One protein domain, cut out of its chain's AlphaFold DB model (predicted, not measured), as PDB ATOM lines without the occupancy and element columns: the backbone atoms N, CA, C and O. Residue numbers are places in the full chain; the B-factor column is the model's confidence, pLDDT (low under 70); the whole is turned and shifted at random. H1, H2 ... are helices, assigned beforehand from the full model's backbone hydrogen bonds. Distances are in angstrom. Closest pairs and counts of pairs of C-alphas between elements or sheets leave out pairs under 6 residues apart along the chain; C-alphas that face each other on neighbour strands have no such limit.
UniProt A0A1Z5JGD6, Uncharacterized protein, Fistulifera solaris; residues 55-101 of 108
ATOM      1  N   THR A  55     -21.115 -18.280  -7.407       73.12
ATOM      2  CA  THR A  55     -20.401 -17.303  -8.243       73.12
ATOM      3  C   THR A  55     -20.988 -15.902  -8.059       73.12
ATOM      4  O   THR A  55     -22.013 -15.715  -7.402       73.12
ATOM      5  N   LYS A  56     -20.359 -14.884  -8.658       71.75
ATOM      6  CA  LYS A  56     -20.912 -13.518  -8.692       71.75
ATOM      7  C   LYS A  56     -22.193 -13.399  -9.526       71.75
ATOM      8  O   LYS A  56     -22.900 -12.419  -9.352       71.75
ATOM      9  N   LYS A  57     -22.460 -14.375 -10.402       73.62
ATOM     10  CA  LYS A  57     -23.681 -14.473 -11.215       73.62
ATOM     11  C   LYS A  57     -24.769 -15.305 -10.529       73.62
ATOM     12  O   LYS A  57     -25.771 -15.634 -11.153       73.62
ATOM     13  N   ASP A  58     -24.553 -15.703  -9.272       80.19
ATOM     14  CA  ASP A  58     -25.580 -16.373  -8.486       80.19
ATOM     15  C   ASP A  58     -26.741 -15.385  -8.262       80.19
ATOM     16  O   ASP A  58     -26.533 -14.334  -7.643       80.19
ATOM     17  N   PRO A  59     -27.965 -15.696  -8.717       82.00
ATOM     18  CA  PRO A  59     -29.098 -14.782  -8.596       82.00
ATOM     19  C   PRO A  59     -29.465 -14.484  -7.135       82.00
ATOM     20  O   PRO A  59     -29.991 -13.413  -6.837       82.00
ATOM     21  N   ASN A  60     -29.153 -15.376  -6.189       83.62
ATOM     22  CA  ASN A  60     -29.347 -15.113  -4.761       83.62
ATOM     23  C   ASN A  60     -28.311 -14.124  -4.225       83.62
ATOM     24  O   ASN A  60     -28.634 -13.301  -3.368       83.62
ATOM     25  N   TYR A  61     -27.076 -14.193  -4.727       85.06
ATOM     26  CA  TYR A  61     -26.031 -13.231  -4.389       85.06
ATOM     27  C   TYR A  61     -26.359 -11.847  -4.950       85.06
ATOM     28  O   TYR A  61     -26.305 -10.870  -4.207       85.06
ATOM     29  N   GLU A  62     -26.779 -11.762  -6.215       86.75
ATOM     30  CA  GLU A  62     -27.211 -10.503  -6.833       86.75
ATOM     31  C   GLU A  62     -28.419  -9.903  -6.108       86.75
ATOM     32  O   GLU A  62     -28.418  -8.715  -5.774       86.75
ATOM     33  N   LYS A  63     -29.417 -10.732  -5.770       88.56
ATOM     34  CA  LYS A  63     -30.586 -10.299  -5.000       88.56
ATOM     35  C   LYS A  63     -30.183  -9.771  -3.623       88.56
ATOM     36  O   LYS A  63     -30.578  -8.662  -3.273       88.56
ATOM     37  N   CYS A  64     -29.355 -10.500  -2.874       88.94
ATOM     38  CA  CYS A  64     -28.863 -10.044  -1.572       88.94
ATOM     39  C   CYS A  64     -28.093  -8.722  -1.687       88.94
ATOM     40  O   CYS A  64     -28.359  -7.783  -0.938       88.94
ATOM     41  N   LEU A  65     -27.178  -8.625  -2.657       90.31
ATOM     42  CA  LEU A  65     -26.369  -7.432  -2.873       90.31
ATOM     43  C   LEU A  65     -27.248  -6.223  -3.215       90.31
ATOM     44  O   LEU A  65     -27.002  -5.135  -2.701       90.31
ATOM     45  N   SER A  66     -28.273  -6.410  -4.052       88.56
ATOM     46  CA  SER A  66     -29.196  -5.345  -4.456       88.56
ATOM     47  C   SER A  66     -30.013  -4.800  -3.280       88.56
ATOM     48  O   SER A  66     -30.085  -3.585  -3.106       88.56
ATOM     49  N   VAL A  67     -30.547  -5.684  -2.428       93.56
ATOM     50  CA  VAL A  67     -31.309  -5.301  -1.228       93.56
ATOM     51  C   VAL A  67     -30.394  -4.611  -0.222       93.56
ATOM     52  O   VAL A  67     -30.694  -3.509   0.223       93.56
ATOM     53  N   CYS A  68     -29.227  -5.196   0.061       91.19
ATOM     54  CA  CYS A  68     -28.264  -4.593   0.976       91.19
ATOM     55  C   CYS A  68     -27.799  -3.215   0.492       91.19
ATOM     56  O   CYS A  68     -27.698  -2.281   1.285       91.19
ATOM     57  N   MET A  69     -27.530  -3.069  -0.810       91.44
ATOM     58  CA  MET A  69     -27.137  -1.787  -1.384       91.44
ATOM     59  C   MET A  69     -28.221  -0.742  -1.207       91.44
ATOM     60  O   MET A  69     -27.910   0.363  -0.781       91.44
ATOM     61  N   TYR A  70     -29.466  -1.106  -1.510       90.88
ATOM     62  CA  TYR A  70     -30.606  -0.222  -1.343       90.88
ATOM     63  C   TYR A  70     -30.749   0.228   0.112       90.88
ATOM     64  O   TYR A  70     -30.824   1.424   0.373       90.88
ATOM     65  N   ASP A  71     -30.708  -0.701   1.068       90.38
ATOM     66  CA  ASP A  71     -30.825  -0.370   2.490       90.38
ATOM     67  C   ASP A  71     -29.659   0.475   3.008       90.38
ATOM     68  O   ASP A  71     -29.846   1.301   3.904       90.38
ATOM     69  N   CYS A  72     -28.463   0.281   2.451       88.38
ATOM     70  CA  CYS A  72     -27.265   0.990   2.874       88.38
ATOM     71  C   CYS A  72     -27.168   2.405   2.286       88.38
ATOM     72  O   CYS A  72     -26.759   3.323   2.990       88.38
ATOM     73  N   THR A  73     -27.566   2.612   1.025       89.25
ATOM     74  CA  THR A  73     -27.546   3.943   0.387       89.25
ATOM     75  C   THR A  73     -28.815   4.755   0.639       89.25
ATOM     76  O   THR A  73     -28.868   5.943   0.296       89.25
ATOM     77  N   LYS A  74     -29.846   4.136   1.227       88.19
ATOM     78  CA  LYS A  74     -31.071   4.816   1.638       88.19
ATOM     79  C   LYS A  74     -30.737   5.888   2.688       88.19
ATOM     80  O   LYS A  74     -30.151   5.552   3.716       88.19
ATOM     81  N   PRO A  75     -31.131   7.157   2.474       82.69
ATOM     82  CA  PRO A  75     -30.843   8.233   3.417       82.69
ATOM     83  C   PRO A  75     -31.534   7.966   4.761       82.69
ATOM     84  O   PRO A  75     -32.749   7.754   4.822       82.69
ATOM     85  N   LYS A  76     -30.752   7.961   5.844       81.25
ATOM     86  CA  LYS A  76     -31.216   7.748   7.224       81.25
ATOM     87  C   LYS A  76     -31.214   9.094   7.952       81.25
ATOM     88  O   LYS A  76     -30.495   9.293   8.922       81.25
ATOM     89  N   GLY A  77     -32.001  10.039   7.442       81.69
ATOM     90  CA  GLY A  77     -31.970  11.426   7.907       81.69
ATOM     91  C   GLY A  77     -30.845  12.210   7.231       81.69
ATOM     92  O   GLY A  77     -30.816  12.288   6.006       81.69
ATOM     93  N   SER A  78     -29.942  12.798   8.018       74.44
ATOM     94  CA  SER A  78     -28.836  13.642   7.538       74.44
ATOM     95  C   SER A  78     -27.611  12.867   7.045       74.44
ATOM     96  O   SER A  78     -26.765  13.446   6.369       74.44
ATOM     97  N   GLU A  79     -27.506  11.575   7.360       69.44
ATOM     98  CA  GLU A  79     -26.397  10.728   6.922       69.44
ATOM     99  C   GLU A  79     -26.827   9.839   5.748       69.44
ATOM    100  O   GLU A  79     -27.788   9.063   5.824       69.44
ATOM    101  N   GLN A  80     -26.089   9.956   4.646       76.56
ATOM    102  CA  GLN A  80     -26.190   9.071   3.496       76.56
ATOM    103  C   GLN A  80     -24.831   8.415   3.279       76.56
ATOM    104  O   GLN A  80     -23.854   9.091   2.963       76.56
ATOM    105  N   LYS A  81     -24.772   7.090   3.420       82.62
ATOM    106  CA  LYS A  81     -23.561   6.350   3.074       82.62
ATOM    107  C   LYS A  81     -23.384   6.311   1.563       82.62
ATOM    108  O   LYS A  81     -24.317   6.017   0.807       82.62
ATOM    109  N   SER A  82     -22.155   6.554   1.126       85.25
ATOM    110  CA  SER A  82     -21.795   6.452  -0.282       85.25
ATOM    111  C   SER A  82     -21.785   4.992  -0.728       85.25
ATOM    112  O   SER A  82     -21.422   4.080   0.018       85.25
ATOM    113  N   ARG A  83     -22.105   4.749  -2.003       84.00
ATOM    114  CA  ARG A  83     -22.045   3.400  -2.590       84.00
ATOM    115  C   ARG A  83     -20.676   2.738  -2.382       84.00
ATOM    116  O   ARG A  83     -20.624   1.530  -2.197       84.00
ATOM    117  N   GLN A  84     -19.588   3.513  -2.397       85.31
ATOM    118  CA  GLN A  84     -18.218   3.026  -2.180       85.31
ATOM    119  C   GLN A  84     -17.995   2.433  -0.782       85.31
ATOM    120  O   GLN A  84     -17.269   1.450  -0.669       85.31
ATOM    121  N   GLU A  85     -18.645   2.971   0.247       85.62
ATOM    122  CA  GLU A  85     -18.579   2.459   1.624       85.62
ATOM    123  C   GLU A  85     -19.483   1.235   1.797       85.62
ATOM    124  O   GLU A  85     -19.106   0.224   2.383       85.62
ATOM    125  N   CYS A  86     -20.670   1.288   1.200       88.06
ATOM    126  CA  CYS A  86     -21.657   0.225   1.313       88.06
ATOM    127  C   CYS A  86     -21.313  -1.035   0.493       88.06
ATOM    128  O   CYS A  86     -21.722  -2.139   0.846       88.06
ATOM    129  N   LEU A  87     -20.579  -0.907  -0.618       87.25
ATOM    130  CA  LEU A  87     -20.240  -2.031  -1.497       87.25
ATOM    131  C   LEU A  87     -19.386  -3.119  -0.809       87.25
ATOM    132  O   LEU A  87     -19.755  -4.290  -0.930       87.25
ATOM    133  N   PRO A  88     -18.280  -2.812  -0.100       88.12
ATOM    134  CA  PRO A  88     -17.535  -3.823   0.649       88.12
ATOM    135  C   PRO A  88     -18.351  -4.412   1.810       88.12
ATOM    136  O   PRO A  88     -18.339  -5.632   1.973       88.12
ATOM    137  N   GLU A  89     -19.123  -3.598   2.544       87.19
ATOM    138  CA  GLU A  89     -20.003  -4.085   3.621       87.19
ATOM    139  C   GLU A  89     -21.035  -5.099   3.094       87.19
ATOM    140  O   GLU A  89     -21.209  -6.186   3.646       87.19
ATOM    141  N   CYS A  90     -21.703  -4.773   1.986       88.81
ATOM    142  CA  CYS A  90     -22.720  -5.635   1.395       88.81
ATOM    143  C   CYS A  90     -22.140  -6.905   0.775       88.81
ATOM    144  O   CYS A  90     -22.762  -7.962   0.855       88.81
ATOM    145  N   LYS A  91     -20.932  -6.845   0.204       86.25
ATOM    146  CA  LYS A  91     -20.245  -8.043  -0.290       86.25
ATOM    147  C   LYS A  91     -19.875  -8.993   0.842       86.25
ATOM    148  O   LYS A  91     -20.080 -10.188   0.684       86.25
ATOM    149  N   GLN A  92     -19.392  -8.485   1.976       85.94
ATOM    150  CA  GLN A  92     -19.098  -9.321   3.143       85.94
ATOM    151  C   GLN A  92     -20.356  -9.982   3.719       85.94
ATOM    152  O   GLN A  92     -20.315 -11.156   4.067       85.94
ATOM    153  N   LYS A  93     -21.483  -9.261   3.769       85.69
ATOM    154  CA  LYS A  93     -22.762  -9.804   4.263       85.69
ATOM    155  C   LYS A  93     -23.384 -10.842   3.324       85.69
ATOM    156  O   LYS A  93     -24.009 -11.789   3.790       85.69
ATOM    157  N   CYS A  94     -23.247 -10.652   2.012       85.25
ATOM    158  CA  CYS A  94     -23.932 -11.471   1.009       85.25
ATOM    159  C   CYS A  94     -23.082 -12.601   0.416       85.25
ATOM    160  O   CYS A  94     -23.645 -13.566  -0.102       85.25
ATOM    161  N   ALA A  95     -21.750 -12.501   0.450       84.25
ATOM    162  CA  ALA A  95     -20.875 -13.543  -0.074       84.25
ATOM    163  C   ALA A  95     -20.902 -14.771   0.838       84.25
ATOM    164  O   ALA A  95     -20.527 -14.708   2.005       84.25
ATOM    165  N   LYS A  96     -21.303 -15.914   0.281       81.19
ATOM    166  CA  LYS A  96     -21.231 -17.219   0.955       81.19
ATOM    167  C   LYS A  96     -19.973 -17.993   0.573       81.19
ATOM    168  O   LYS A  96     -19.608 -18.953   1.241       81.19
ATOM    169  N   THR A  97     -19.313 -17.587  -0.510       78.25
ATOM    170  CA  THR A  97     -18.111 -18.233  -1.040       78.25
ATOM    171  C   THR A  97     -16.990 -17.216  -1.253       78.25
ATOM    172  O   THR A  97     -17.218 -16.027  -1.496       78.25
ATOM    173  N   LYS A  98     -15.740 -17.696  -1.238       72.69
ATOM    174  CA  LYS A  98     -14.548 -16.868  -1.497       72.69
ATOM    175  C   LYS A  98     -14.590 -16.196  -2.878       72.69
ATOM    176  O   LYS A  98     -14.145 -15.062  -3.024       72.69
ATOM    177  N   ALA A  99     -15.186 -16.856  -3.873       73.38
ATOM    178  CA  ALA A  99     -15.353 -16.322  -5.227       73.38
ATOM    179  C   ALA A  99     -16.280 -15.089  -5.282       73.38
ATOM    180  O   ALA A  99     -16.068 -14.184  -6.094       73.38
ATOM    181  N   GLN A 100     -17.281 -15.022  -4.399       71.44
ATOM    182  CA  GLN A 100     -18.188 -13.877  -4.271       71.44
ATOM    183  C   GLN A 100     -17.540 -12.705  -3.520       71.44
ATOM    184  O   GLN A 100     -17.797 -11.549  -3.856       71.44
ATOM    185  N   LEU A 101     -16.645 -12.999  -2.570       73.12
ATOM    186  CA  LEU A 101     -15.952 -12.001  -1.748       73.12
ATOM    187  C   LEU A 101     -14.861 -11.223  -2.508       73.12
ATOM    188  O   LEU A 101     -14.460 -10.143  -2.077       73.12
TER     189      LEU A 101
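Overview. This is residues 55 to 101 of the 108 residues of an uncharacterized protein of Fistulifera solaris (UniProt A0A1Z5JGD6). Two helices, H1 and H2, fold back on each other as a hairpin in a rod-shaped whole, with the loop of residues 74 to 82 at one end and short H3 near the other. The printed part has 47 residues, with three named helices in the order H1, H2, H3 and no named strand; its class is all helix. It is only just compact, close to loose: radius of gyration of the C-alphas 11.2 A, spans 36 by 16 by 12 A.

Arrangement. H1, residues 59 to 73, touches H2, residues 83 to 94, closest at the C-alphas of Cys 68 and Cys 90, 5.7 A apart. This helical hairpin runs opposite ways at a steep tilt of 42 degrees. H3, residues 98 to 101, only just touches H2, with 3 pairs of C-alphas within 8 A, only at the corner by their link and with residues 91 to 92 of H2 alone; the closest C-alphas, of Lys 91 and Leu 101, are 6.0 A apart. H1 and H3 are close but not clearly touching, the closest C-alphas, of Tyr 61 and Gln 100, being 7.9 A apart. Every O i to N i+4 pair is within hydrogen-bond range in H1, 6 of 8 in H2, and H3 is too short for one.

Along the chain. H1 begins at C-alpha 59 (-29.098, -14.782, -8.596) and is 20.8 A long; H2 is 15.4 A and H3 5.1 A, ending at C-alpha 101 (-15.952, -12.001, -1.748).

Size, cuts and confidence. The C-alphas of Thr 55 and Ser 78 are the farthest apart, 35.7 A. The printed part has no cut and no long link. Residue 79 is under 70 in pLDDT.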